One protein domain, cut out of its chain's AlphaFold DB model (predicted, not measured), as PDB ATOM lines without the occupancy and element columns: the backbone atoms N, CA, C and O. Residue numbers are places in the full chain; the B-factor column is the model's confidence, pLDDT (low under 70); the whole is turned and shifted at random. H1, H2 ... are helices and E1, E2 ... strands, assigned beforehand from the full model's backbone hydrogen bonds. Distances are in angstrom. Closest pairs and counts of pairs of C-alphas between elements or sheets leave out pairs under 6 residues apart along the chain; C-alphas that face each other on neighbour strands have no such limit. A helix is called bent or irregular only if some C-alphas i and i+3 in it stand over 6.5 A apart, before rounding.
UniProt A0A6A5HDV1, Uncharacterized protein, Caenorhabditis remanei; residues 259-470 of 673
ATOM      1  N   ALA A 259     159.440  95.028 119.170       93.50
ATOM      2  CA  ALA A 259     158.309  95.943 119.047       93.50
ATOM      3  C   ALA A 259     157.820  95.964 117.596       93.50
ATOM      4  O   ALA A 259     158.635  95.893 116.682       93.50
ATOM      5  N   ASN A 260     156.508  96.072 117.395       94.56
ATOM      6  CA  ASN A 260     155.906  96.129 116.066       94.56
ATOM      7  C   ASN A 260     155.224  97.490 115.904       94.56
ATOM      8  O   ASN A 260     154.554  97.955 116.830       94.56
ATOM      9  N   PHE A 261     155.377  98.107 114.738       90.81
ATOM     10  CA  PHE A 261     154.807  99.407 114.403       90.81
ATOM     11  C   PHE A 261     154.023  99.319 113.093       90.81
ATOM     12  O   PHE A 261     154.352  98.534 112.201       90.81
ATOM     13  N   THR A 262     153.017 100.174 112.956       93.56
ATOM     14  CA  THR A 262     152.342 100.451 111.687       93.56
ATOM     15  C   THR A 262     152.356 101.954 111.465       93.56
ATOM     16  O   THR A 262     151.804 102.695 112.277       93.56
ATOM     17  N   TRP A 263     153.021 102.402 110.399       92.75
ATOM     18  CA  TRP A 263     153.242 103.818 110.099       92.75
ATOM     19  C   TRP A 263     152.621 104.200 108.759       92.75
ATOM     20  O   TRP A 263     152.912 103.590 107.734       92.75
ATOM     21  N   ILE A 264     151.794 105.238 108.773       91.38
ATOM     22  CA  ILE A 264     151.340 105.969 107.593       91.38
ATOM     23  C   ILE A 264     152.325 107.128 107.406       91.38
ATOM     24  O   ILE A 264     152.551 107.903 108.340       91.38
ATOM     25  N   ALA A 265     152.937 107.207 106.226       90.94
ATOM     26  CA  ALA A 265     153.887 108.260 105.873       90.94
ATOM     27  C   ALA A 265     153.194 109.639 105.747       90.94
ATOM     28  O   ALA A 265     151.969 109.685 105.598       90.94
ATOM     29  N   PRO A 266     153.947 110.759 105.764       90.38
ATOM     30  CA  PRO A 266     153.378 112.102 105.647       90.38
ATOM     31  C   PRO A 266     152.430 112.237 104.437       90.38
ATOM     32  O   PRO A 266     152.840 111.893 103.326       90.38
ATOM     33  N   PRO A 267     151.196 112.770 104.587       85.75
ATOM     34  CA  PRO A 267     150.198 112.796 103.507       85.75
ATOM     35  C   PRO A 267     150.652 113.486 102.211       85.75
ATOM     36  O   PRO A 267     150.205 113.118 101.124       85.75
ATOM     37  N   ALA A 268     151.579 114.444 102.318       85.56
ATOM     38  CA  ALA A 268     152.214 115.129 101.189       85.56
ATOM     39  C   ALA A 268     153.112 114.217 100.324       85.56
ATOM     40  O   ALA A 268     153.407 114.556  99.184       85.56
ATOM     41  N   LEU A 269     153.540 113.062 100.848       84.81
ATOM     42  CA  LEU A 269     154.341 112.051 100.147       84.81
ATOM     43  C   LEU A 269     153.505 110.849  99.673       84.81
ATOM     44  O   LEU A 269     153.996 110.032  98.895       84.81
ATOM     45  N   THR A 270     152.251 110.730 100.124       80.44
ATOM     46  CA  THR A 270     151.330 109.645  99.740       80.44
ATOM     47  C   THR A 270     150.193 110.103  98.826       80.44
ATOM     48  O   THR A 270     149.351 109.288  98.452       80.44
ATOM     49  N   ASN A 271     150.128 111.393  98.469       77.75
ATOM     50  CA  ASN A 271     148.980 112.013  97.790       77.75
ATOM     51  C   ASN A 271     147.647 111.742  98.523       77.75
ATOM     52  O   ASN A 271     146.619 111.481  97.901       77.75
ATOM     53  N   GLY A 272     147.676 111.740  99.862       74.06
ATOM     54  CA  GLY A 272     146.519 111.417 100.704       74.06
ATOM     55  C   GLY A 272     146.173 109.922 100.813       74.06
ATOM     56  O   GLY A 272     145.184 109.580 101.464       74.06
ATOM     57  N   GLN A 273     146.962 109.011 100.230       78.19
ATOM     58  CA  GLN A 273     146.775 107.572 100.435       78.19
ATOM     59  C   GLN A 273     147.141 107.181 101.875       78.19
ATOM     60  O   GLN A 273     148.271 107.370 102.323       78.19
ATOM     61  N   ASN A 274     146.191 106.577 102.593       82.44
ATOM     62  CA  ASN A 274     146.364 106.106 103.974       82.44
ATOM     63  C   ASN A 274     146.894 104.660 104.047       82.44
ATOM     64  O   ASN A 274     146.446 103.858 104.867       82.44
ATOM     65  N   SER A 275     147.825 104.299 103.162       85.94
ATOM     66  CA  SER A 275     148.500 102.999 103.203       85.94
ATOM     67  C   SER A 275     149.533 102.975 104.332       85.94
ATOM     68  O   SER A 275     150.366 103.879 104.405       85.94
ATOM     69  N   SER A 276     149.500 101.951 105.188       90.50
ATOM     70  CA  SER A 276     150.440 101.802 106.301       90.50
ATOM     71  C   SER A 276     151.548 100.794 105.995       90.50
ATOM     72  O   SER A 276     151.296  99.653 105.607       90.50
ATOM     73  N   SER A 277     152.791 101.207 106.229       93.19
ATOM     74  CA  SER A 277     153.947 100.316 106.278       93.19
ATOM     75  C   SER A 277     153.938  99.593 107.619       93.19
ATOM     76  O   SER A 277     153.659 100.211 108.651       93.19
ATOM     77  N   ARG A 278     154.278  98.305 107.639       94.81
ATOM     78  CA  ARG A 278     154.463  97.545 108.884       94.81
ATOM     79  C   ARG A 278     155.945  97.351 109.150       94.81
ATOM     80  O   ARG A 278     156.664  96.934 108.253       94.81
ATOM     81  N   ILE A 279     156.381  97.597 110.381       95.56
ATOM     82  CA  ILE A 279     157.775  97.463 110.802       95.56
ATOM     83  C   ILE A 279     157.838  96.562 112.039       95.56
ATOM     84  O   ILE A 279     157.299  96.913 113.085       95.56
ATOM     85  N   ASP A 280     158.546  95.439 111.947       96.56
ATOM     86  CA  ASP A 280     158.826  94.544 113.073       96.56
ATOM     87  C   ASP A 280     160.296  94.730 113.517       96.56
ATOM     88  O   ASP A 280     161.232  94.381 112.789       96.56
ATOM     89  N   MET A 281     160.517  95.274 114.719       96.44
ATOM     90  CA  MET A 281     161.829  95.449 115.360       96.44
ATOM     91  C   MET A 281     162.167  94.258 116.263       96.44
ATOM     92  O   MET A 281     161.341  93.835 117.077       96.44
ATOM     93  N   LYS A 282     163.414  93.772 116.207       95.75
ATOM     94  CA  LYS A 282     163.966  92.750 117.114       95.75
ATOM     95  C   LYS A 282     165.403  93.092 117.525       95.75
ATOM     96  O   LYS A 282     166.196  93.528 116.698       95.75
ATOM     97  N   THR A 283     165.759  92.876 118.786       93.44
ATOM     98  CA  THR A 283     167.139  92.961 119.292       93.44
ATOM     99  C   THR A 283     167.779  91.577 119.280       93.44
ATOM    100  O   THR A 283     167.207  90.622 119.806       93.44
ATOM    101  N   GLU A 284     168.968  91.468 118.697       88.56
ATOM    102  CA  GLU A 284     169.704  90.212 118.546       88.56
ATOM    103  C   GLU A 284     170.807  90.038 119.606       88.56
ATOM    104  O   GLU A 284     171.012  90.870 120.496       88.56
ATOM    105  N   LYS A 285     171.539  88.918 119.520       78.56
ATOM    106  CA  LYS A 285     172.777  88.710 120.285       78.56
ATOM    107  C   LYS A 285     173.804  89.781 119.884       78.56
ATOM    108  O   LYS A 285     173.897  90.127 118.712       78.56
ATOM    109  N   GLY A 286     174.565  90.294 120.853       78.62
ATOM    110  CA  GLY A 286     175.502  91.402 120.623       78.62
ATOM    111  C   GLY A 286     174.840  92.783 120.504       78.62
ATOM    112  O   GLY A 286     175.436  93.691 119.954       78.62
ATOM    113  N   GLY A 287     173.591  92.963 120.953       83.88
ATOM    114  CA  GLY A 287     172.950  94.289 121.026       83.88
ATOM    115  C   GLY A 287     172.508  94.898 119.687       83.88
ATOM    116  O   GLY A 287     171.755  95.872 119.693       83.88
ATOM    117  N   ARG A 288     172.905  94.298 118.557       93.25
ATOM    118  CA  ARG A 288     172.442  94.621 117.201       93.25
ATOM    119  C   ARG A 288     170.914  94.669 117.123       93.25
ATOM    120  O   ARG A 288     170.230  93.795 117.663       93.25
ATOM    121  N   ILE A 289     170.373  95.662 116.420       95.81
ATOM    122  CA  ILE A 289     168.927  95.796 116.187       95.81
ATOM    123  C   ILE A 289     168.609  95.452 114.731       95.81
ATOM    124  O   ILE A 289     169.232  95.976 113.814       95.81
ATOM    125  N   ARG A 290     167.624  94.576 114.525       96.69
ATOM    126  CA  ARG A 290     167.069  94.204 113.222       96.69
ATOM    127  C   ARG A 290     165.693  94.847 113.063       96.69
ATOM    128  O   ARG A 290     164.791  94.553 113.847       96.69
ATOM    129  N   PHE A 291     165.512  95.667 112.033       97.31
ATOM    130  CA  PHE A 291     164.197  96.112 111.565       97.31
ATOM    131  C   PHE A 291     163.827  95.355 110.295       97.31
ATOM    132  O   PHE A 291     164.641  95.256 109.380       97.31
ATOM    133  N   GLN A 292     162.599  94.853 110.212       97.06
ATOM    134  CA  GLN A 292     162.030  94.330 108.974       97.06
ATOM    135  C   GLN A 292     160.776  95.128 108.628       97.06
ATOM    136  O   GLN A 292     159.854  95.177 109.438       97.06
ATOM    137  N   ILE A 293     160.752  95.743 107.446       95.38
ATOM    138  CA  ILE A 293     159.633  96.555 106.958       95.38
ATOM    139  C   ILE A 293     158.942  95.878 105.777       95.38
ATOM    140  O   ILE A 293     159.584  95.542 104.781       95.38
ATOM    141  N   THR A 294     157.624  95.726 105.891       94.88
ATOM    142  CA  THR A 294     156.715  95.553 104.756       94.88
ATOM    143  C   THR A 294     156.318  96.946 104.276       94.88
ATOM    144  O   THR A 294     155.684  97.694 105.028       94.88
ATOM    145  N   GLY A 295     156.738  97.313 103.066       89.06
ATOM    146  CA  GLY A 295     156.611  98.673 102.545       89.06
ATOM    147  C   GLY A 295     155.191  99.052 102.118       89.06
ATOM    148  O   GLY A 295     154.418  98.226 101.632       89.06
ATOM    149  N   SER A 296     154.873 100.335 102.264       87.94
ATOM    150  CA  SER A 296     153.751 101.013 101.619       87.94
ATOM    151  C   SER A 296     154.222 102.344 101.021       87.94
ATOM    152  O   SER A 296     155.179 102.921 101.547       87.94
ATOM    153  N   PRO A 297     153.541 102.895  99.993       82.81
ATOM    154  CA  PRO A 297     153.824 104.226  99.453       82.81
ATOM    155  C   PRO A 297     154.158 105.272 100.540       82.81
ATOM    156  O   PRO A 297     153.424 105.364 101.527       82.81
ATOM    157  N   PRO A 298     155.266 106.032 100.396       84.06
ATOM    158  CA  PRO A 298     156.156 106.092  99.229       84.06
ATOM    159  C   PRO A 298     157.125 104.899  99.066       84.06
ATOM    160  O   PRO A 298     157.673 104.718  97.983       84.06
ATOM    161  N   ILE A 299     157.318 104.059 100.089       84.56
ATOM    162  CA  ILE A 299     158.283 102.946 100.083       84.56
ATOM    163  C   ILE A 299     157.635 101.672  99.526       84.56
ATOM    164  O   ILE A 299     156.894 100.977 100.212       84.56
ATOM    165  N   LYS A 300     157.930 101.336  98.268       73.25
ATOM    166  CA  LYS A 300     157.312 100.187  97.573       73.25
ATOM    167  C   LYS A 300     158.018  98.838  97.787       73.25
ATOM    168  O   LYS A 300     157.462  97.808  97.419       73.25
ATOM    169  N   GLY A 301     159.235  98.846  98.331       85.81
ATOM    170  CA  GLY A 301     160.035  97.647  98.603       85.81
ATOM    171  C   GLY A 301     159.886  97.140 100.041       85.81
ATOM    172  O   GLY A 301     159.537  97.898 100.946       85.81
ATOM    173  N   ASN A 302     160.201  95.862 100.257       94.50
ATOM    174  CA  ASN A 302     160.334  95.275 101.592       94.50
ATOM    175  C   ASN A 302     161.821  95.202 101.954       94.50
ATOM    176  O   ASN A 302     162.625  94.767 101.130       94.50
ATOM    177  N   TYR A 303     162.190  95.585 103.177       96.31
ATOM    178  CA  TYR A 303     163.599  95.703 103.571       96.31
ATOM    179  C   TYR A 303     163.893  95.063 104.925       96.31
ATOM    180  O   TYR A 303     163.088  95.142 105.857       96.31
ATOM    181  N   ILE A 304     165.094  94.504 105.068       96.94
ATOM    182  CA  ILE A 304     165.671  94.092 106.354       96.94
ATOM    183  C   ILE A 304     166.884  94.982 106.627       96.94
ATOM    184  O   ILE A 304     167.730  95.160 105.758       96.94
ATOM    185  N   ASN A 305     166.962  95.559 107.824       96.81
ATOM    186  CA  ASN A 305     167.978  96.540 108.198       96.81
ATOM    187  C   ASN A 305     168.622  96.126 109.523       96.81
ATOM    188  O   ASN A 305     167.925  95.963 110.524       96.81
ATOM    189  N   TYR A 306     169.943  95.982 109.532       96.69
ATOM    190  CA  TYR A 306     170.745  95.562 110.678       96.69
ATOM    191  C   TYR A 306     171.600  96.716 111.188       96.69
ATOM    192  O   TYR A 306     172.589  97.078 110.559       96.69
ATOM    193  N   TYR A 307     171.231  97.265 112.341       96.19
ATOM    194  CA  TYR A 307     171.909  98.369 113.015       96.19
ATOM    195  C   TYR A 307     172.935  97.834 114.019       96.19
ATOM    196  O   TYR A 307     172.575  97.314 115.080       96.19
ATOM    197  N   ASP A 308     174.211  97.947 113.656       93.88
ATOM    198  CA  ASP A 308     175.376  97.458 114.393       93.88
ATOM    199  C   ASP A 308     176.063  98.635 115.110       93.88
ATOM    200  O   ASP A 308     176.786  99.446 114.519       93.88
ATOM    201  N   PHE A 309     175.772  98.744 116.409       93.00
ATOM    202  CA  PHE A 309     176.225  99.830 117.280       93.00
ATOM    203  C   PHE A 309     177.666  99.666 117.779       93.00
ATOM    204  O   PHE A 309     178.179 100.603 118.393       93.00
ATOM    205  N   ASP A 310     178.328  98.549 117.471       90.81
ATOM    206  CA  ASP A 310     179.729  98.318 117.825       90.81
ATOM    207  C   ASP A 310     180.633  98.634 116.623       90.81
ATOM    208  O   ASP A 310     181.616  99.360 116.758       90.81
ATOM    209  N   LYS A 311     180.252  98.194 115.412       89.19
ATOM    210  CA  LYS A 311     180.984  98.477 114.160       89.19
ATOM    211  C   LYS A 311     180.571  99.777 113.456       89.19
ATOM    212  O   LYS A 311     181.126 100.103 112.409       89.19
ATOM    213  N   ASN A 312     179.621 100.532 114.012       92.69
ATOM    214  CA  ASN A 312     179.127 101.805 113.468       92.69
ATOM    215  C   ASN A 312     178.583 101.711 112.025       92.69
ATOM    216  O   ASN A 312     178.816 102.591 111.191       92.69
ATOM    217  N   GLN A 313     177.845 100.644 111.730       92.31
ATOM    218  CA  GLN A 313     177.348 100.347 110.386       92.31
ATOM    219  C   GLN A 313     175.870  99.946 110.405       92.31
ATOM    220  O   GLN A 313     175.363  99.398 111.385       92.31
ATOM    221  N   VAL A 314     175.193 100.190 109.289       95.81
ATOM    222  CA  VAL A 314     173.866  99.662 108.982       95.81
ATOM    223  C   VAL A 314     173.992  98.775 107.750       95.81
ATOM    224  O   VAL A 314     174.522  99.215 106.732       95.81
ATOM    225  N   VAL A 315     173.512  97.534 107.834       95.94
ATOM    226  CA  VAL A 315     173.438  96.626 106.678       95.94
ATOM    227  C   VAL A 315     171.989  96.529 106.221       95.94
ATOM    228  O   VAL A 315     171.131  96.095 106.989       95.94
ATOM    229  N   VAL A 316     171.716  96.939 104.987       97.12
ATOM    230  CA  VAL A 316     170.376  96.973 104.394       97.12
ATOM    231  C   VAL A 316     170.263  95.925 103.291       97.12
ATOM    232  O   VAL A 316     171.075  95.883 102.367       97.12
ATOM    233  N   ILE A 317     169.227  95.098 103.377       96.19
ATOM    234  CA  ILE A 317     168.821  94.137 102.355       96.19
ATOM    235  C   ILE A 317     167.490  94.610 101.773       96.19
ATOM    236  O   ILE A 317     166.499  94.691 102.501       96.19
ATOM    237  N   ASP A 318     167.458  94.885 100.472       94.56
ATOM    238  CA  ASP A 318     166.213  94.954  99.703       94.56
ATOM    239  C   ASP A 318     165.784  93.522  99.365       94.56
ATOM    240  O   ASP A 318     166.508  92.798  98.681       94.56
ATOM    241  N   GLN A 319     164.618  93.093  99.853       92.75
ATOM    242  CA  GLN A 319     164.135  91.725  99.647       92.75
ATOM    243  C   GLN A 319     163.698  91.447  98.197       92.75
ATOM    244  O   GLN A 319     163.480  90.288  97.843       92.75
ATOM    245  N   SER A 320     163.558  92.478  97.359       88.31
ATOM    246  CA  SER A 320     163.279  92.322  95.928       88.31
ATOM    247  C   SER A 320     164.523  92.001  95.102       88.31
ATOM    248  O   SER A 320     164.414  91.310  94.089       88.31
ATOM    249  N   LEU A 321     165.712  92.415  95.556       90.06
ATOM    250  CA  LEU A 321     166.996  92.021  94.977       90.06
ATOM    251  C   LEU A 321     167.329  90.584  95.388       90.06
ATOM    252  O   LEU A 321     168.291  90.338  96.113       90.06
ATOM    253  N   ASN A 322     166.532  89.623  94.924       89.62
ATOM    254  CA  ASN A 322     166.732  88.201  95.167       89.62
ATOM    255  C   ASN A 322     166.749  87.383  93.864       89.62
ATOM    256  O   ASN A 322     166.226  87.795  92.832       89.62
ATOM    257  N   ALA A 323     167.372  86.209  93.934       82.44
ATOM    258  CA  ALA A 323     167.255  85.151  92.942       82.44
ATOM    259  C   ALA A 323     167.344  83.797  93.656       82.44
ATOM    260  O   ALA A 323     168.177  83.611  94.545       82.44
ATOM    261  N   ASN A 324     166.495  82.838  93.276       82.06
ATOM    262  CA  ASN A 324     166.489  81.477  93.837       82.06
ATOM    263  C   ASN A 324     166.449  81.440  95.382       82.06
ATOM    264  O   ASN A 324     167.130  80.635  96.017       82.06
ATOM    265  N   GLY A 325     165.688  82.358  95.994       81.38
ATOM    266  CA  GLY A 325     165.553  82.479  97.451       81.38
ATOM    267  C   GLY A 325     166.761  83.079  98.186       81.38
ATOM    268  O   GLY A 325     166.769  83.084  99.415       81.38
ATOM    269  N   LYS A 326     167.776  83.586  97.473       85.81
ATOM    270  CA  LYS A 326     168.956  84.260  98.045       85.81
ATOM    271  C   LYS A 326     168.980  85.732  97.650       85.81
ATOM    272  O   LYS A 326     168.676  86.059  96.506       85.81
ATOM    273  N   ASN A 327     169.394  86.612  98.560       91.12
ATOM    274  CA  ASN A 327     169.550  88.032  98.241       91.12
ATOM    275  C   ASN A 327     170.813  88.245  97.391       91.12
ATOM    276  O   ASN A 327     171.893  87.748  97.718       91.12
ATOM    277  N   LEU A 328     170.680  89.000  96.306       90.69
ATOM    278  CA  LEU A 328     171.744  89.332  95.360       90.69
ATOM    279  C   LEU A 328     172.710  90.381  95.924       90.69
ATOM    280  O   LEU A 328     173.900  90.342  95.608       90.69
ATOM    281  N   TYR A 329     172.214  91.295  96.764       92.06
ATOM    282  CA  TYR A 329     172.955  92.439  97.293       92.06
ATOM    283  C   TYR A 329     172.706  92.636  98.794       92.06
ATOM    284  O   TYR A 329     171.592  92.440  99.276       92.06
ATOM    285  N   CYS A 330     173.737  93.094  99.506       94.38
ATOM    286  CA  CYS A 330     173.608  93.736 100.813       94.38
ATOM    287  C   CYS A 330     174.346  95.076 100.795       94.38
ATOM    288  O   CYS A 330     175.538  95.136 100.477       94.38
ATOM    289  N   PHE A 331     173.635  96.143 101.150       95.88
ATOM    290  CA  PHE A 331     174.163  97.500 101.187       95.88
ATOM    291  C   PHE A 331     174.718  97.823 102.573       95.88
ATOM    292  O   PHE A 331     174.072  97.519 103.571       95.88
ATOM    293  N   ILE A 332     175.892  98.448 102.650       95.19
ATOM    294  CA  ILE A 332     176.490  98.915 103.907       95.19
ATOM    295  C   ILE A 332     176.489 100.441 103.918       95.19
ATOM    296  O   ILE A 332     177.080 101.072 103.044       95.19
ATOM    297  N   VAL A 333     175.853 101.021 104.931       94.75
ATOM    298  CA  VAL A 333     175.695 102.468 105.141       94.75
ATOM    299  C   VAL A 333     176.322 102.828 106.496       94.75
ATOM    300  O   VAL A 333     176.186 102.048 107.443       94.75
ATOM    301  N   PRO A 334     177.040 103.956 106.650       93.38
ATOM    302  CA  PRO A 334     177.538 104.379 107.962       93.38
ATOM    303  C   PRO A 334     176.382 104.674 108.931       93.38
ATOM    304  O   PRO A 334     175.382 105.282 108.553       93.38
ATOM    305  N   LEU A 335     176.526 104.276 110.199       94.69
ATOM    306  CA  LEU A 335     175.521 104.546 111.231       94.69
ATOM    307  C   LEU A 335     175.541 106.021 111.662       94.69
ATOM    308  O   LEU A 335     176.524 106.497 112.237       94.69
ATOM    309  N   ASP A 336     174.423 106.717 111.450       93.81
ATOM    310  CA  ASP A 336     174.192 108.072 111.956       93.81
ATOM    311  C   ASP A 336     173.954 108.078 113.478       93.81
ATOM    312  O   ASP A 336     172.830 107.943 113.965       93.81
ATOM    313  N   ARG A 337     175.026 108.300 114.245       93.94
ATOM    314  CA  ARG A 337     174.967 108.438 115.710       93.94
ATOM    315  C   ARG A 337     174.220 109.673 116.203       93.94
ATOM    316  O   ARG A 337     173.873 109.700 117.379       93.94
ATOM    317  N   SER A 338     173.970 110.676 115.354       93.62
ATOM    318  CA  SER A 338     173.227 111.874 115.764       93.62
ATOM    319  C   SER A 338     171.730 111.592 115.917       93.62
ATOM    320  O   SER A 338     171.104 112.136 116.823       93.62
ATOM    321  N   SER A 339     171.180 110.678 115.103       93.12
ATOM    322  CA  SER A 339     169.790 110.213 115.210       93.12
ATOM    323  C   SER A 339     169.635 108.814 115.819       93.12
ATOM    324  O   SER A 339     168.541 108.461 116.252       93.12
ATOM    325  N   MET A 340     170.706 108.017 115.916       94.75
ATOM    326  CA  MET A 340     170.724 106.733 116.632       94.75
ATOM    327  C   MET A 340     172.002 106.539 117.471       94.75
ATOM    328  O   MET A 340     172.920 105.834 117.047       94.75
ATOM    329  N   PRO A 341     172.077 107.103 118.694       93.25
ATOM    330  CA  PRO A 341     173.289 107.032 119.513       93.25
ATOM    331  C   PRO A 341     173.663 105.598 119.930       93.25
ATOM    332  O   PRO A 341     174.812 105.169 119.772       93.25
ATOM    333  N   ASN A 342     172.696 104.838 120.458       93.56
ATOM    334  CA  ASN A 342     172.893 103.476 120.965       93.56
ATOM    335  C   ASN A 342     171.599 102.630 120.934       93.56
ATOM    336  O   ASN A 342     170.481 103.142 120.839       93.56
ATOM    337  N   ALA A 343     171.757 101.311 121.088       92.75
ATOM    338  CA  ALA A 343     170.661 100.338 121.106       92.75
ATOM    339  C   ALA A 343     169.720 100.434 122.330       92.75
ATOM    340  O   ALA A 343     168.677  99.780 122.359       92.75
ATOM    341  N   GLY A 344     170.073 101.183 123.378       91.75
ATOM    342  CA  GLY A 344     169.190 101.489 124.506       91.75
ATOM    343  C   GLY A 344     168.132 102.518 124.119       91.75
ATOM    344  O   GLY A 344     166.936 102.238 124.229       91.75
ATOM    345  N   ASP A 345     168.577 103.655 123.584       92.19
ATOM    346  CA  ASP A 345     167.708 104.762 123.174       92.19
ATOM    347  C   ASP A 345     166.786 104.379 122.016       92.19
ATOM    348  O   ASP A 345     165.605 104.713 122.034       92.19
ATOM    349  N   VAL A 346     167.259 103.572 121.060       94.56
ATOM    350  CA  VAL A 346     166.398 103.064 119.978       94.56
ATOM    351  C   VAL A 346     165.269 102.176 120.521       94.56
ATOM    352  O   VAL A 346     164.130 102.306 120.079       94.56
ATOM    353  N   ARG A 347     165.520 101.339 121.542       93.12
ATOM    354  CA  ARG A 347     164.458 100.554 122.211       93.12
ATOM    355  C   ARG A 347     163.531 101.413 123.080       93.12
ATOM    356  O   ARG A 347     162.361 101.071 123.241       93.12
ATOM    357  N   LYS A 348     164.028 102.519 123.645       91.31
ATOM    358  CA  LYS A 348     163.225 103.520 124.369       91.31
ATOM    359  C   LYS A 348     162.279 104.248 123.403       91.31
ATOM    360  O   LYS A 348     161.073 104.218 123.618       91.31
ATOM    361  N   ALA A 349     162.800 104.797 122.306       92.38
ATOM    362  CA  ALA A 349     162.027 105.475 121.264       92.38
ATOM    363  C   ALA A 349     161.027 104.536 120.560       92.38
ATOM    364  O   ALA A 349     159.893 104.922 120.281       92.38
ATOM    365  N   ALA A 350     161.401 103.267 120.354       92.69
ATOM    366  CA  ALA A 350     160.497 102.218 119.883       92.69
ATOM    367  C   ALA A 350     159.260 102.043 120.784       92.69
ATOM    368  O   ALA A 350     158.158 101.882 120.267       92.69
ATOM    369  N   LYS A 351     159.411 102.107 122.117       89.31
ATOM    370  CA  LYS A 351     158.282 102.011 123.064       89.31
ATOM    371  C   LYS A 351     157.253 103.128 122.830       89.31
ATOM    372  O   LYS A 351     156.060 102.862 122.930       89.31
ATOM    373  N   SER A 352     157.704 104.335 122.475       87.06
ATOM    374  CA  SER A 352     156.839 105.461 122.089       87.06
ATOM    375  C   SER A 352     156.123 105.209 120.753       87.06
ATOM    376  O   SER A 352     154.919 105.435 120.637       87.06
ATOM    377  N   SER A 353     156.842 104.703 119.743       89.81
ATOM    378  CA  SER A 353     156.329 104.562 118.368       89.81
ATOM    379  C   SER A 353     155.226 103.526 118.168       89.81
ATOM    380  O   SER A 353     154.556 103.582 117.140       89.81
ATOM    381  N   VAL A 354     155.000 102.607 119.115       88.12
ATOM    382  CA  VAL A 354     153.902 101.618 119.027       88.12
ATOM    383  C   VAL A 354     152.529 102.298 118.921       88.12
ATOM    384  O   VAL A 354     151.639 101.759 118.271       88.12
ATOM    385  N   LEU A 355     152.368 103.487 119.514       86.00
ATOM    386  CA  LEU A 355     151.109 104.242 119.514       86.00
ATOM    387  C   LEU A 355     151.051 105.361 118.453       86.00
ATOM    388  O   LEU A 355     149.991 105.953 118.257       86.00
ATOM    389  N   ARG A 356     152.162 105.673 117.761       86.69
ATOM    390  CA  ARG A 356     152.214 106.751 116.754       86.69
ATOM    391  C   ARG A 356     152.060 106.184 115.344       86.69
ATOM    392  O   ARG A 356     153.042 105.825 114.698       86.69
ATOM    393  N   HIS A 357     150.816 106.114 114.874       88.06
ATOM    394  CA  HIS A 357     150.499 105.572 113.550       88.06
ATOM    395  C   HIS A 357     150.716 106.557 112.397       88.06
ATOM    396  O   HIS A 357     151.196 106.146 111.347       88.06
ATOM    397  N   GLN A 358     150.391 107.840 112.564       88.56
ATOM    398  CA  GLN A 358     150.678 108.861 111.551       88.56
ATOM    399  C   GLN A 358     152.051 109.487 111.804       88.56
ATOM    400  O   GLN A 358     152.382 109.830 112.940       88.56
ATOM    401  N   GLN A 359     152.843 109.628 110.743       88.75
ATOM    402  CA  GLN A 359     154.121 110.330 110.766       88.75
ATOM    403  C   GLN A 359     153.951 111.668 110.045       88.75
ATOM    404  O   GLN A 359     153.523 111.707 108.896       88.75
ATOM    405  N   GLU A 360     154.252 112.759 110.744       86.38
ATOM    406  CA  GLU A 360     154.095 114.132 110.235       86.38
ATOM    407  C   GLU A 360     155.319 114.557 109.401       86.38
ATOM    408  O   GLU A 360     155.178 115.223 108.378       86.38
ATOM    409  N   ASP A 361     156.503 114.063 109.781       88.00
ATOM    410  CA  ASP A 361     157.811 114.410 109.220       88.00
ATOM    411  C   ASP A 361     158.602 113.176 108.746       88.00
ATOM    412  O   ASP A 361     158.252 112.021 109.016       88.00
ATOM    413  N   GLY A 362     159.742 113.434 108.101       90.19
ATOM    414  CA  GLY A 362     160.697 112.425 107.642       90.19
ATOM    415  C   GLY A 362     160.403 111.931 106.226       90.19
ATOM    416  O   GLY A 362     159.855 112.669 105.408       90.19
ATOM    417  N   TRP A 363     160.780 110.684 105.927       92.00
ATOM    418  CA  TRP A 363     160.492 109.964 104.669       92.00
ATOM    419  C   TRP A 363     160.996 110.604 103.353       92.00
ATOM    420  O   TRP A 363     160.844 109.995 102.294       92.00
ATOM    421  N   GLN A 364     161.627 111.782 103.386       90.81
ATOM    422  CA  GLN A 364     162.138 112.495 102.208       90.81
ATOM    423  C   GLN A 364     163.269 111.731 101.501       90.81
ATOM    424  O   GLN A 364     164.121 111.132 102.154       90.81
ATOM    425  N   GLN A 365     163.311 111.788 100.167       92.56
ATOM    426  CA  GLN A 365     164.370 111.161  99.367       92.56
ATOM    427  C   GLN A 365     165.638 112.018  99.287       92.56
ATOM    428  O   GLN A 365     165.596 113.137  98.770       92.56
ATOM    429  N   VAL A 366     166.778 111.448  99.681       93.50
ATOM    430  CA  VAL A 366     168.093 112.100  99.679       93.50
ATOM    431  C   VAL A 366     169.031 111.364  98.720       93.50
ATOM    432  O   VAL A 366     169.444 110.234  98.968       93.50
ATOM    433  N   TRP A 367     169.374 112.016  97.610       94.25
ATOM    434  CA  TRP A 367     170.108 111.433  96.478       94.25
ATOM    435  C   TRP A 367     171.634 111.631  96.571       94.25
ATOM    436  O   TRP A 367     172.317 111.877  95.577       94.25
ATOM    437  N   SER A 368     172.178 111.565  97.788       93.50
ATOM    438  CA  SER A 368     173.575 111.884  98.119       93.50
ATOM    439  C   SER A 368     174.476 110.649  98.246       93.50
ATOM    440  O   SER A 368     175.427 110.666  99.029       93.50
ATOM    441  N   TRP A 369     174.169 109.559  97.538       93.44
ATOM    442  CA  TRP A 369     174.843 108.267  97.702       93.44
ATOM    443  C   TRP A 369     175.329 107.684  96.373       93.44
ATOM    444  O   TRP A 369     174.662 107.796  95.346       93.44
ATOM    445  N   ILE A 370     176.496 107.036  96.401       91.94
ATOM    446  CA  ILE A 370     177.047 106.269  95.277       91.94
ATOM    447  C   ILE A 370     177.438 104.851  95.743       91.94
ATOM    448  O   ILE A 370     178.096 104.716  96.780       91.94
ATOM    449  N   PRO A 371     177.033 103.781  95.030       92.75
ATOM    450  CA  PRO A 371     177.388 102.413  95.394       92.75
ATOM    451  C   PRO A 371     178.837 102.074  95.018       92.75
ATOM    452  O   PRO A 371     179.260 102.259  93.879       92.75
ATOM    453  N   SER A 372     179.578 101.502  95.967       90.12
ATOM    454  CA  SER A 372     180.950 101.019  95.800       90.12
ATOM    455  C   SER A 372     181.037  99.525  96.166       90.12
ATOM    456  O   SER A 372     180.794  99.165  97.321       90.12
ATOM    457  N   PRO A 373     181.316  98.615  95.214       85.75
ATOM    458  CA  PRO A 373     181.352  97.179  95.488       85.75
ATOM    459  C   PRO A 373     182.615  96.787  96.265       85.75
ATOM    460  O   PRO A 373     183.735  97.070  95.838       85.75
ATOM    461  N   LEU A 374     182.449  96.069  97.378       82.00
ATOM    462  CA  LEU A 374     183.574  95.519  98.133       82.00
ATOM    463  C   LEU A 374     184.043  94.208  97.488       82.00
ATOM    464  O   LEU A 374     183.243  93.317  97.210       82.00
ATOM    465  N   GLN A 375     185.356  94.059  97.283       66.31
ATOM    466  CA  GLN A 375     185.934  92.928  96.534       66.31
ATOM    467  C   GLN A 375     185.841  91.559  97.251       66.31
ATOM    468  O   GLN A 375     186.267  90.547  96.701       66.31
ATOM    469  N   GLN A 376     185.287  91.494  98.468       61.53
ATOM    470  CA  GLN A 376     185.272  90.298  99.322       61.53
ATOM    471  C   GLN A 376     183.868  89.680  99.475       61.53
ATOM    472  O   GLN A 376     183.329  89.591 100.576       61.53
ATOM    473  N   THR A 377     183.269  89.198  98.382       57.03
ATOM    474  CA  THR A 377     181.957  88.509  98.423       57.03
ATOM    475  C   THR A 377     181.988  87.227  99.256       57.03
ATOM    476  O   THR A 377     181.088  86.966 100.052       57.03
ATOM    477  N   ASN A 378     183.051  86.433  99.118       53.00
ATOM    478  CA  ASN A 378     183.131  85.091  99.707       53.00
ATOM    479  C   ASN A 378     183.406  85.117 101.223       53.00
ATOM    480  O   ASN A 378     183.219  84.110 101.898       53.00
ATOM    481  N   ALA A 379     183.820  86.272 101.759       56.31
ATOM    482  CA  ALA A 379     184.098  86.505 103.177       56.31
ATOM    483  C   ALA A 379     183.029  87.384 103.864       56.31
ATOM    484  O   ALA A 379     183.210  87.814 105.001       56.31
ATOM    485  N   ALA A 380     181.883  87.634 103.217       62.62
ATOM    486  CA  ALA A 380     180.819  88.481 103.767       62.62
ATOM    487  C   ALA A 380     180.382  88.077 105.192       62.62
ATOM    488  O   ALA A 380     180.124  88.933 106.034       62.62
ATOM    489  N   GLN A 381     180.349  86.775 105.497       71.44
ATOM    490  CA  GLN A 381     179.949  86.283 106.819       71.44
ATOM    491  C   GLN A 381     180.967  86.581 107.934       71.44
ATOM    492  O   GLN A 381     180.548  86.689 109.082       71.44
ATOM    493  N   SER A 382     182.261  86.757 107.631       70.69
ATOM    494  CA  SER A 382     183.271  87.189 108.614       70.69
ATOM    495  C   SER A 382     183.386  88.715 108.732       70.69
ATOM    496  O   SER A 382     183.871  89.213 109.748       70.69
ATOM    497  N   MET A 383     182.876  89.479 107.757       77.19
ATOM    498  CA  MET A 383     182.752  90.938 107.874       77.19
ATOM    499  C   MET A 383     181.755  91.343 108.976       77.19
ATOM    500  O   MET A 383     181.976  92.320 109.701       77.19
ATOM    501  N   PHE A 384     180.683  90.570 109.162       85.19
ATOM    502  CA  PHE A 384     179.652  90.815 110.175       85.19
ATOM    503  C   PHE A 384     179.917  90.006 111.454       85.19
ATOM    504  O   PHE A 384     180.285  88.840 111.397       85.19
ATOM    505  N   SER A 385     179.743  90.624 112.629       81.94
ATOM    506  CA  SER A 385     179.794  89.905 113.913       81.94
ATOM    507  C   SER A 385     178.642  90.380 114.807       81.94
ATOM    508  O   SER A 385     178.633  91.558 115.152       81.94
ATOM    509  N   PRO A 386     177.661  89.521 115.151       86.19
ATOM    510  CA  PRO A 386     177.472  88.168 114.615       86.19
ATOM    511  C   PRO A 386     177.238  88.166 113.084       86.19
ATOM    512  O   PRO A 386     176.974  89.223 112.505       86.19
ATOM    513  N   PRO A 387     177.310  87.013 112.397       88.69
ATOM    514  CA  PRO A 387     177.027  86.932 110.962       88.69
ATOM    515  C   PRO A 387     175.607  87.411 110.588       88.69
ATOM    516  O   PRO A 387     174.731  87.545 111.452       88.69
ATOM    517  N   ILE A 388     175.370  87.679 109.299       91.12
ATOM    518  CA  ILE A 388     174.050  88.047 108.750       91.12
ATOM    519  C   ILE A 388     173.680  87.006 107.684       91.12
ATOM    520  O   ILE A 388     174.236  87.065 106.582       91.12
ATOM    521  N   PRO A 389     172.781  86.045 107.977       89.44
ATOM    522  CA  PRO A 389     172.516  84.928 107.072       89.44
ATOM    523  C   PRO A 389     171.866  85.380 105.758       89.44
ATOM    524  O   PRO A 389     172.152  84.797 104.713       89.44
ATOM    525  N   GLU A 390     171.083  86.464 105.772       91.62
ATOM    526  CA  GLU A 390     170.524  87.097 104.573       91.62
ATOM    527  C   GLU A 390     171.589  87.566 103.566       91.62
ATOM    528  O   GLU A 390     171.277  87.656 102.382       91.62
ATOM    529  N   CYS A 391     172.829  87.821 104.003       91.25
ATOM    530  CA  CYS A 391     173.938  88.272 103.153       91.25
ATOM    531  C   CYS A 391     174.884  87.139 102.711       91.25
ATOM    532  O   CYS A 391     176.022  87.392 102.305       91.25
ATOM    533  N   ASN A 392     174.483  85.871 102.851       87.81
ATOM    534  CA  ASN A 392     175.349  84.737 102.528       87.81
ATOM    535  C   ASN A 392     175.411  84.474 101.009       87.81
ATOM    536  O   ASN A 392     174.459  83.974 100.411       87.81
ATOM    537  N   GLY A 393     176.552  84.803 100.395       83.12
ATOM    538  CA  GLY A 393     176.759  84.754  98.941       83.12
ATOM    539  C   GLY A 393     176.304  86.013  98.190       83.12
ATOM    540  O   GLY A 393     176.388  86.050  96.964       83.12
ATOM    541  N   SER A 394     175.843  87.042  98.904       88.62
ATOM    542  CA  SER A 394     175.402  88.318  98.330       88.62
ATOM    543  C   SER A 394     176.580  89.219  97.944       88.62
ATOM    544  O   SER A 394     177.652  89.179  98.552       88.62
ATOM    545  N   ARG A 395     176.372  90.099  96.960       89.12
ATOM    546  CA  ARG A 395     177.306  91.183  96.631       89.12
ATOM    547  C   ARG A 395     177.253  92.243  97.724       89.12
ATOM    548  O   ARG A 395     176.199  92.828  97.965       89.12
ATOM    549  N   ILE A 396     178.384  92.506  98.369       90.50
ATOM    550  CA  ILE A 396     178.474  93.541  99.400       90.50
ATOM    551  C   ILE A 396     178.825  94.872  98.738       90.50
ATOM    552  O   ILE A 396     179.843  94.986  98.055       90.50
ATOM    553  N   VAL A 397     177.968  95.874  98.922       92.88
ATOM    554  CA  VAL A 397     178.098  97.201  98.309       92.88
ATOM    555  C   VAL A 397     178.064  98.255  99.406       92.88
ATOM    556  O   VAL A 397     177.053  98.426 100.076       92.88
ATOM    557  N   GLN A 398     179.158  98.980  99.600       93.50
ATOM    558  CA  GLN A 398     179.185 100.120 100.508       93.50
ATOM    559  C   GLN A 398     178.592 101.344  99.804       93.50
ATOM    560  O   GLN A 398     179.020 101.685  98.704       93.50
ATOM    561  N   LEU A 399     177.637 102.029 100.432       95.00
ATOM    562  CA  LEU A 399     177.189 103.337  99.965       95.00
ATOM    563  C   LEU A 399     178.136 104.406 100.508       95.00
ATOM    564  O   LEU A 399     178.367 104.500 101.715       95.00
ATOM    565  N   GLN A 400     178.698 105.204  99.606       93.06
ATOM    566  CA  GLN A 400     179.594 106.308  99.942       93.06
ATOM    567  C   GLN A 400     178.859 107.645  99.753       93.06
ATOM    568  O   GLN A 400     178.109 107.786  98.783       93.06
ATOM    569  N   PRO A 401     179.033 108.621 100.664       92.38
ATOM    570  CA  PRO A 401     178.386 109.921 100.544       92.38
ATOM    571  C   PRO A 401     178.993 110.734  99.393       92.38
ATOM    572  O   PRO A 401     180.201 110.718  99.160       92.38
ATOM    573  N   THR A 402     178.146 111.466  98.679       91.56
ATOM    574  CA  THR A 402     178.493 112.294  97.515       91.56
ATOM    575  C   THR A 402     177.554 113.509  97.438       91.56
ATOM    576  O   THR A 402     176.639 113.650  98.250       91.56
ATOM    577  N   SER A 403     177.770 114.424  96.489       90.31
ATOM    578  CA  SER A 403     176.805 115.497  96.195       90.31
ATOM    579  C   SER A 403     175.502 114.933  95.606       90.31
ATOM    580  O   SER A 403     175.436 113.753  95.272       90.31
ATOM    581  N   ASP A 404     174.458 115.750  95.444       89.69
ATOM    582  CA  ASP A 404     173.195 115.298  94.838       89.69
ATOM    583  C   ASP A 404     173.414 114.691  93.434       89.69
ATOM    584  O   ASP A 404     173.902 115.357  92.514       89.69
ATOM    585  N   GLN A 405     173.085 113.405  93.288       85.75
ATOM    586  CA  GLN A 405     173.177 112.644  92.043       85.75
ATOM    587  C   GLN A 405     171.828 112.502  91.317       85.75
ATOM    588  O   GLN A 405     171.813 111.882  90.258       85.75
ATOM    589  N   ARG A 406     170.709 113.078  91.795       85.31
ATOM    590  CA  ARG A 406     169.363 112.922  91.186       85.31
ATOM    591  C   ARG A 406     169.321 113.257  89.688       85.31
ATOM    592  O   ARG A 406     168.553 112.670  88.937       85.31
ATOM    593  N   ASN A 407     170.169 114.183  89.243       81.69
ATOM    594  CA  ASN A 407     170.270 114.594  87.837       81.69
ATOM    595  C   ASN A 407     171.325 113.806  87.027       81.69
ATOM    596  O   ASN A 407     171.502 114.064  85.837       81.69
ATOM    597  N   ARG A 408     172.049 112.861  87.641       73.56
ATOM    598  CA  ARG A 408     173.093 112.042  87.002       73.56
ATOM    599  C   ARG A 408     172.567 110.648  86.664       73.56
ATOM    600  O   ARG A 408     172.795 109.686  87.392       73.56
ATOM    601  N   ARG A 409     171.878 110.551  85.529       68.19
ATOM    602  CA  ARG A 409     171.384 109.285  84.968       68.19
ATOM    603  C   ARG A 409     172.560 108.399  84.525       68.19
ATOM    604  O   ARG A 409     173.508 108.902  83.924       68.19
ATOM    605  N   CYS A 410     172.460 107.090  84.748       73.12
ATOM    606  CA  CYS A 410     173.225 106.084  84.003       73.12
ATOM    607  C   CYS A 410     172.286 105.222  83.148       73.12
ATOM    608  O   CYS A 410     171.109 105.055  83.478       73.12
ATOM    609  N   THR A 411     172.792 104.712  82.026       70.88
ATOM    610  CA  THR A 411     172.070 103.752  81.182       70.88
ATOM    611  C   THR A 411     171.907 102.436  81.943       70.88
ATOM    612  O   THR A 411     172.809 102.039  82.680       70.88
ATOM    613  N   ASP A 412     170.746 101.791  81.802       76.56
ATOM    614  CA  ASP A 412     170.408 100.477  82.382       76.56
ATOM    615  C   ASP A 412     170.488 100.362  83.917       76.56
ATOM    616  O   ASP A 412     170.409  99.269  84.486       76.56
ATOM    617  N   CYS A 413     170.616 101.492  84.609       85.75
ATOM    618  CA  CYS A 413     170.506 101.575  86.057       85.75
ATOM    619  C   CYS A 413     169.037 101.651  86.505       85.75
ATOM    620  O   CYS A 413     168.176 102.208  85.818       85.75
ATOM    621  N   TYR A 414     168.779 101.150  87.709       87.00
ATOM    622  CA  TYR A 414     167.520 101.321  88.431       87.00
ATOM    623  C   TYR A 414     167.706 102.324  89.570       87.00
ATOM    624  O   TYR A 414     168.817 102.469  90.099       87.00
ATOM    625  N   ASP A 415     166.630 103.017  89.944       88.31
ATOM    626  CA  ASP A 415     166.583 103.779  91.186       88.31
ATOM    627  C   ASP A 415     166.428 102.853  92.402       88.31
ATOM    628  O   ASP A 415     165.661 101.896  92.399       88.31
ATOM    629  N   PHE A 416     167.167 103.147  93.468       91.19
ATOM    630  CA  PHE A 416     166.984 102.538  94.783       91.19
ATOM    631  C   PHE A 416     166.875 103.645  95.819       91.19
ATOM    632  O   PHE A 416     167.540 104.670  95.695       91.19
ATOM    633  N   CYS A 417     166.040 103.435  96.837       92.88
ATOM    634  CA  CYS A 417     165.782 104.380  97.923       92.88
ATOM    635  C   CYS A 417     165.573 103.596  99.227       92.88
ATOM    636  O   CYS A 417     164.493 103.060  99.477       92.88
ATOM    637  N   LEU A 418     166.627 103.489 100.037       95.12
ATOM    638  CA  LEU A 418     166.662 102.629 101.223       95.12
ATOM    639  C   LEU A 418     166.122 103.355 102.472       95.12
ATOM    640  O   LEU A 418     166.444 104.526 102.673       95.12
ATOM    641  N   PRO A 419     165.338 102.699 103.348       95.38
ATOM    642  CA  PRO A 419     164.774 103.338 104.539       95.38
ATOM    643  C   PRO A 419     165.833 103.609 105.623       95.38
ATOM    644  O   PRO A 419     166.276 102.686 106.306       95.38
ATOM    645  N   GLN A 420     166.173 104.880 105.862       95.00
ATOM    646  CA  GLN A 420     167.002 105.283 107.002       95.00
ATOM    647  C   GLN A 420     166.113 105.578 108.217       95.00
ATOM    648  O   GLN A 420     165.424 106.600 108.280       95.00
ATOM    649  N   TYR A 421     166.142 104.695 109.214       95.81
ATOM    650  CA  TYR A 421     165.490 104.924 110.503       95.81
ATOM    651  C   TYR A 421     166.283 105.923 111.350       95.81
ATOM    652  O   TYR A 421     167.514 105.904 111.339       95.81
ATOM    653  N   GLY A 422     165.579 106.726 112.148       95.62
ATOM    654  CA  GLY A 422     166.169 107.618 113.147       95.62
ATOM    655  C   GLY A 422     165.234 107.846 114.335       95.62
ATOM    656  O   GLY A 422     164.021 107.644 114.235       95.62
ATOM    657  N   ILE A 423     165.798 108.265 115.468       95.31
ATOM    658  CA  ILE A 423     165.031 108.839 116.576       95.31
ATOM    659  C   ILE A 423     164.727 110.297 116.221       95.31
ATOM    660  O   ILE A 423     165.619 111.060 115.852       95.31
ATOM    661  N   MET A 424     163.460 110.675 116.335       91.38
ATOM    662  CA  MET A 424     162.950 112.024 116.127       91.38
ATOM    663  C   MET A 424     162.258 112.510 117.407       91.38
ATOM    664  O   MET A 424     161.866 111.709 118.258       91.38
ATOM    665  N   ARG A 425     162.122 113.830 117.552       89.19
ATOM    666  CA  ARG A 425     161.392 114.486 118.649       89.19
ATOM    667  C   ARG A 425     160.226 115.271 118.068       89.19
ATOM    668  O   ARG A 425     160.309 115.713 116.924       89.19
ATOM    669  N   ASN A 426     159.141 115.411 118.825       77.56
ATOM    670  CA  ASN A 426     158.034 116.289 118.450       77.56
ATOM    671  C   ASN A 426     157.859 117.373 119.514       77.56
ATOM    672  O   ASN A 426     157.446 117.073 120.635       77.56
ATOM    673  N   ALA A 427     158.136 118.623 119.145       71.75
ATOM    674  CA  ALA A 427     157.984 119.771 120.032       71.75
ATOM    675  C   ALA A 427     156.532 119.945 120.522       71.75
ATOM    676  O   ALA A 427     156.316 120.416 121.636       71.75
ATOM    677  N   SER A 428     155.529 119.512 119.739       75.50
ATOM    678  CA  SER A 428     154.116 119.579 120.147       75.50
ATOM    679  C   SER A 428     153.727 118.538 121.203       75.50
ATOM    680  O   SER A 428     152.745 118.742 121.914       75.50
ATOM    681  N   ASP A 429     154.510 117.462 121.365       71.44
ATOM    682  CA  ASP A 429     154.314 116.456 122.414       71.44
ATOM    683  C   ASP A 429     155.504 116.390 123.384       71.44
ATOM    684  O   ASP A 429     156.056 115.325 123.668       71.44
ATOM    685  N   ASN A 430     155.867 117.553 123.935       77.81
ATOM    686  CA  ASN A 430     156.834 117.691 125.031       77.81
ATOM    687  C   ASN A 430     158.221 117.101 124.698       77.81
ATOM    688  O   ASN A 430     158.842 116.450 125.540       77.81
ATOM    689  N   ASP A 431     158.667 117.263 123.447       78.69
ATOM    690  CA  ASP A 431     159.923 116.728 122.895       78.69
ATOM    691  C   ASP A 431     160.112 115.208 123.054       78.69
ATOM    692  O   ASP A 431     161.236 114.696 122.997       78.69
ATOM    693  N   LYS A 432     159.016 114.447 123.204       83.06
ATOM    694  CA  LYS A 432     159.081 112.984 123.320       83.06
ATOM    695  C   LYS A 432     159.787 112.360 122.122       83.06
ATOM    696  O   LYS A 432     159.467 112.619 120.962       83.06
ATOM    697  N   GLU A 433     160.719 111.472 122.442       90.25
ATOM    698  CA  GLU A 433     161.509 110.718 121.478       90.25
ATOM    699  C   GLU A 433     160.722 109.519 120.944       90.25
ATOM    700  O   GLU A 433     160.237 108.677 121.709       90.25
ATOM    701  N   TYR A 434     160.636 109.427 119.619       91.75
ATOM    702  CA  TYR A 434     159.994 108.342 118.888       91.75
ATOM    703  C   TYR A 434     160.871 107.904 117.710       91.75
ATOM    704  O   TYR A 434     161.648 108.674 117.156       91.75
ATOM    705  N   LEU A 435     160.766 106.635 117.334       94.31
ATOM    706  CA  LEU A 435     161.386 106.066 116.142       94.31
ATOM    707  C   LEU A 435     160.512 106.322 114.900       94.31
ATOM    708  O   LEU A 435     159.298 106.114 114.962       94.31
ATOM    709  N   ASN A 436     161.130 106.709 113.782       94.44
ATOM    710  CA  ASN A 436     160.496 106.912 112.471       94.44
ATOM    711  C   ASN A 436     161.511 106.629 111.338       94.44
ATOM    712  O   ASN A 436     162.699 106.423 111.602       94.44
ATOM    713  N   ILE A 437     161.072 106.646 110.077       94.81
ATOM    714  CA  ILE A 437     161.963 106.766 108.914       94.81
ATOM    715  C   ILE A 437     162.299 108.248 108.716       94.81
ATOM    716  O   ILE A 437     161.466 109.052 108.298       94.81
ATOM    717  N   LYS A 438     163.545 108.604 109.025       93.81
ATOM    718  CA  LYS A 438     164.092 109.961 108.920       93.81
ATOM    719  C   LYS A 438     164.176 110.408 107.457       93.81
ATOM    720  O   LYS A 438     163.756 111.511 107.124       93.81
ATOM    721  N   GLN A 439     164.690 109.539 106.590       94.19
ATOM    722  CA  GLN A 439     164.883 109.794 105.161       94.19
ATOM    723  C   GLN A 439     164.930 108.481 104.366       94.19
ATOM    724  O   GLN A 439     165.039 107.397 104.942       94.19
ATOM    725  N   GLN A 440     164.861 108.583 103.044       94.06
ATOM    726  CA  GLN A 440     165.170 107.504 102.112       94.06
ATOM    727  C   GLN A 440     166.516 107.802 101.438       94.06
ATOM    728  O   GLN A 440     166.649 108.814 100.750       94.06
ATOM    729  N   ASP A 441     167.506 106.937 101.641       94.56
ATOM    730  CA  ASP A 441     168.849 107.062 101.071       94.56
ATOM    731  C   ASP A 441     168.852 106.530  99.634       94.56
ATOM    732  O   ASP A 441     168.769 105.318  99.415       94.56
ATOM    733  N   CYS A 442     168.903 107.440  98.657       94.12
ATOM    734  CA  CYS A 442     168.679 107.124  97.249       94.12
ATOM    735  C   CYS A 442     169.948 107.169  96.387       94.12
ATOM    736  O   CYS A 442     170.805 108.041  96.553       94.12
ATOM    737  N   PHE A 443     170.042 106.238  95.436       93.06
ATOM    738  CA  PHE A 443     171.147 106.089  94.486       93.06
ATOM    739  C   PHE A 443     170.700 105.331  93.225       93.06
ATOM    740  O   PHE A 443     169.642 104.705  93.199       93.06
ATOM    741  N   TYR A 444     171.542 105.352  92.190       91.25
ATOM    742  CA  TYR A 444     171.394 104.505  91.006       91.25
ATOM    743  C   TYR A 444     172.303 103.278  91.094       91.25
ATOM    744  O   TYR A 444     173.467 103.399  91.482       91.25
ATOM    745  N   LEU A 445     171.799 102.105  90.703       90.06
ATOM    746  CA  LEU A 445     172.581 100.866  90.640       90.06
ATOM    747  C   LEU A 445     172.243 100.053  89.388       90.06
ATOM    748  O   LEU A 445     171.079  99.859  89.041       90.06
ATOM    749  N   PHE A 446     173.284  99.520  88.752       86.88
ATOM    750  CA  PHE A 446     173.168  98.518  87.698       86.88
ATOM    751  C   PHE A 446     173.036  97.112  88.303       86.88
ATOM    752  O   PHE A 446     173.901  96.673  89.069       86.88
ATOM    753  N   VAL A 447     171.975  96.395  87.927       88.25
ATOM    754  CA  VAL A 447     171.673  95.034  88.399       88.25
ATOM    755  C   VAL A 447     171.738  94.077  87.199       88.25
ATOM    756  O   VAL A 447     170.794  94.037  86.407       88.25
ATOM    757  N   PRO A 448     172.835  93.310  87.019       84.31
ATOM    758  CA  PRO A 448     173.001  92.395  85.885       84.31
ATOM    759  C   PRO A 448     171.861  91.380  85.729       84.31
ATOM    760  O   PRO A 448     171.512  91.014  84.613       84.31
ATOM    761  N   GLU A 449     171.262  90.959  86.842       84.94
ATOM    762  CA  GLU A 449     170.153  90.002  86.901       84.94
ATOM    763  C   GLU A 449     168.810  90.590  86.431       84.94
ATOM    764  O   GLU A 449     167.865  89.841  86.211       84.94
ATOM    765  N   TRP A 450     168.709  91.916  86.278       82.06
ATOM    766  CA  TRP A 450     167.486  92.618  85.864       82.06
ATOM    767  C   TRP A 450     167.576  93.226  84.456       82.06
ATOM    768  O   TRP A 450     166.679  93.963  84.048       82.06
ATOM    769  N   ARG A 451     168.634  92.933  83.687       73.44
ATOM    770  CA  ARG A 451     168.824  93.452  82.313       73.44
ATOM    771  C   ARG A 451     167.636  93.178  81.392       73.44
ATOM    772  O   ARG A 451     167.218  94.061  80.659       73.44
ATOM    773  N   THR A 452     167.051  91.987  81.490       68.44
ATOM    774  CA  THR A 452     165.861  91.561  80.733       68.44
ATOM    775  C   THR A 452     164.608  92.403  81.002       68.44
ATOM    776  O   THR A 452     163.656  92.320  80.231       68.44
ATOM    777  N   TYR A 453     164.600  93.217  82.064       66.69
ATOM    778  CA  TYR A 453     163.518  94.147  82.405       66.69
ATOM    779  C   TYR A 453     163.831  95.610  82.028       66.69
ATOM    780  O   TYR A 453     162.997  96.491  82.244       66.69
ATOM    781  N   ALA A 454     165.000  95.892  81.439       59.78
ATOM    782  CA  ALA A 454     165.295  97.193  80.848       59.78
ATOM    783  C   ALA A 454     164.560  97.332  79.501       59.78
ATOM    784  O   ALA A 454     164.671  96.469  78.632       59.78
ATOM    785  N   GLN A 455     163.811  98.424  79.313       53.03
ATOM    786  CA  GLN A 455     162.853  98.597  78.204       53.03
ATOM    787  C   GLN A 455     163.484  98.894  76.821       53.03
ATOM    788  O   GLN A 455     162.874  99.582  76.008       53.03
ATOM    789  N   ALA A 456     164.702  98.419  76.549       47.06
ATOM    790  CA  ALA A 456     165.464  98.761  75.341       47.06
ATOM    791  C   ALA A 456     165.517  97.650  74.273       47.06
ATOM    792  O   ALA A 456     165.635  97.954  73.091       47.06
ATOM    793  N   ASN A 457     165.431  96.380  74.677       50.59
ATOM    794  CA  ASN A 457     165.824  95.228  73.857       50.59
ATOM    795  C   ASN A 457     164.746  94.133  73.840       50.59
ATOM    796  O   ASN A 457     164.023  93.950  74.822       50.59
ATOM    797  N   THR A 458     164.685  93.345  72.760       59.41
ATOM    798  CA  THR A 458     163.885  92.106  72.736       59.41
ATOM    799  C   THR A 458     164.479  91.056  73.688       59.41
ATOM    800  O   THR A 458     165.605  91.203  74.180       59.41
ATOM    801  N   MET A 459     163.733  89.988  73.985       57.91
ATOM    802  CA  MET A 459     164.205  88.950  74.912       57.91
ATOM    803  C   MET A 459     165.458  88.234  74.389       57.91
ATOM    804  O   MET A 459     166.363  87.931  75.162       57.91
ATOM    805  N   GLU A 460     165.539  88.043  73.075       62.78
ATOM    806  CA  GLU A 460     166.630  87.376  72.366       62.78
ATOM    807  C   GLU A 460     167.911  88.219  72.414       62.78
ATOM    808  O   GLU A 460     168.979  87.706  72.751       62.78
ATOM    809  N   GLN A 461     167.798  89.529  72.157       61.25
ATOM    810  CA  GLN A 461     168.914  90.473  72.270       61.25
ATOM    811  C   GLN A 461     169.431  90.541  73.717       61.25
ATOM    812  O   GLN A 461     170.630  90.409  73.959       61.25
ATOM    813  N   ASN A 462     168.528  90.648  74.698       62.06
ATOM    814  CA  ASN A 462     168.895  90.637  76.117       62.06
ATOM    815  C   ASN A 462     169.587  89.331  76.552       62.06
ATOM    816  O   ASN A 462     170.487  89.375  77.394       62.06
ATOM    817  N   GLN A 463     169.200  88.182  75.989       62.81
ATOM    818  CA  GLN A 463     169.864  86.906  76.254       62.81
ATOM    819  C   GLN A 463     171.280  86.873  75.656       62.81
ATOM    820  O   GLN A 463     172.228  86.513  76.358       62.81
ATOM    821  N   GLN A 464     171.459  87.327  74.412       65.50
ATOM    822  CA  GLN A 464     172.786  87.432  73.795       65.50
ATOM    823  C   GLN A 464     173.706  88.385  74.578       65.50
ATOM    824  O   GLN A 464     174.858  88.044  74.844       65.50
ATOM    825  N   ASP A 465     173.206  89.534  75.040       62.66
ATOM    826  CA  ASP A 465     173.982  90.494  75.841       62.66
ATOM    827  C   ASP A 465     174.300  89.996  77.264       62.66
ATOM    828  O   ASP A 465     175.309  90.393  77.867       62.66
ATOM    829  N   TYR A 466     173.475  89.103  77.816       60.06
ATOM    830  CA  TYR A 466     173.756  88.384  79.059       60.06
ATOM    831  C   TYR A 466     174.882  87.354  78.867       60.06
ATOM    832  O   TYR A 466     175.886  87.403  79.587       60.06
ATOM    833  N   GLU A 467     174.776  86.487  77.856       64.88
ATOM    834  CA  GLU A 467     175.807  85.493  77.530       64.88
ATOM    835  C   GLU A 467     177.146  86.152  77.169       64.88
ATOM    836  O   GLU A 467     178.191  85.776  77.709       64.88
ATOM    837  N   ASN A 468     177.125  87.190  76.328       66.25
ATOM    838  CA  ASN A 468     178.311  87.955  75.939       66.25
ATOM    839  C   ASN A 468     178.993  88.610  77.144       66.25
ATOM    840  O   ASN A 468     180.224  88.620  77.221       66.25
ATOM    841  N   TYR A 469     178.235  89.128  78.115       55.38
ATOM    842  CA  TYR A 469     178.806  89.705  79.335       55.38
ATOM    843  C   TYR A 469     179.503  88.652  80.202       55.38
ATOM    844  O   TYR A 469     180.627  88.887  80.652       55.38
ATOM    845  N   TYR A 470     178.890  87.482  80.408       56.25
ATOM    846  CA  TYR A 470     179.496  86.420  81.215       56.25
ATOM    847  C   TYR A 470     180.682  85.734  80.514       56.25
ATOM    848  O   TYR A 470     181.694  85.488  81.175       56.25
TER     849      TYR A 470
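This is residues 259 to 470 of the 673 residues of an uncharacterized protein of Caenorhabditis remanei (UniProt A0A6A5HDV1). Picture a strongly twisted sheet of eight strands, curled like a trough, with the long hairpin of E10 and E11 running over its hollow face and H2 packed between one end of that hairpin and the E1 side of the trough. E7 joins the hairpin as a third strand and runs on into E8 at the other edge of the trough, while the small helical hairpin of H4 and H5 follows E11 and makes one end of the longest axis. The printed part has 212 residues with five named helices and eleven named strands, in the order E1 H1 E2 E3 E4 E5 E6 H2 E7 E8 H3 E9 E10 E11 H4 H5, and its class is mixed, helices and strands. Both sheets are mixed, with the orders E1 E2 E3 E4 E5 E6 E9 E8 and E7 E11 E10. The whole is compact, with a radius of gyration of the C-alphas of 18.1 A and spans of 61 by 42 by 32 A.

Begin with the large sheet: E1, residues 259 to 264; E2, 276 to 283; E3, 289 to 294; E4, 303 to 308; E5, 313 to 318; E6, 329 to 334; E9, 395 to 401; and E8, 369 to 373. From edge to edge its strands' lines turn by 131 degrees. E2 to E6 form a meander, each strand the antiparallel neighbour of the one before; look for N 280 and O 292, N 305 and O 291, N 306 and O 315, and N 316 and O 331, each pair at 2.8 A. E1 and E2 are antiparallel, with N 261 and O 279 at 2.8 A. E6 and E9 are parallel, with N 332 and O 397 at 2.8 A; E9 and E8 are antiparallel, with N 372 and O 398 at 2.8 A. Turn next to E10, residues 413 to 426, and E11, 432 to 446, an antiparallel hairpin with N 418 and O 441 at 2.9 A; E10 bends by 64 degrees at residue 423. E7, residues 364 to 366, is parallel to E11, with N 366 and O 440 at 2.8 A. The closest C-alphas of E5 and E10 are those of Val 316 and Leu 418, 7.5 A; of E8 and E11, Trp 369 and Phe 443, 5.4 A. H2, residues 343 to 353, is on one face of the large sheet, two layers, at a height over the sheet of 8.9 A; its C-alpha 349 is 4.2 A from that of Tyr 434 in E11, their closest pair. H3, residues 377 to 383, only grazes the large sheet, and H1, 267 to 270, is on neither sheet. H4, residues 448 to 453, and H5, 459 to 470, touch at Thr 452 and Asn 462, their closest C-alphas, 5.6 A, with a shallow tilt of 11 degrees, opposite ways. Every O i to N i+4 pair is within hydrogen-bond range in H5, but 5 of 7 in H2, 1 of 3 in H3 and 0 of 2 in H4, where O i to N i+3 gives 3 of 4 in H3 and 1 of 3 in H4; H1 is too short for such a pair.

Find C-alpha 259 at (158.309, 95.943, 119.047), where E1 begins. E2 runs 22.9 A and E9 19.2 A. From C-alpha 413 at (170.506, 101.575, 86.057) E10 runs 37.7 A, and E11 runs 40.9 A. H2 runs 15.2 A, and H5 runs 16.7 A to C-alpha 470 at (179.496, 86.420, 81.215). H3 and H4 are irregular: C-alphas 378 and 381 are 7.9 A apart, and C-alphas 449 and 452 7.7 A.

The two C-alphas farthest apart are those of Asn 430 and Gln 464, 61.6 A. The printed part has no cut. The long links are H3 to E9 and E9 to E10, each of 11 residues. The mean pLDDT of the printed part is 85.7, and it is under 70 at residues 375 to 380, 409 and 452 to 470.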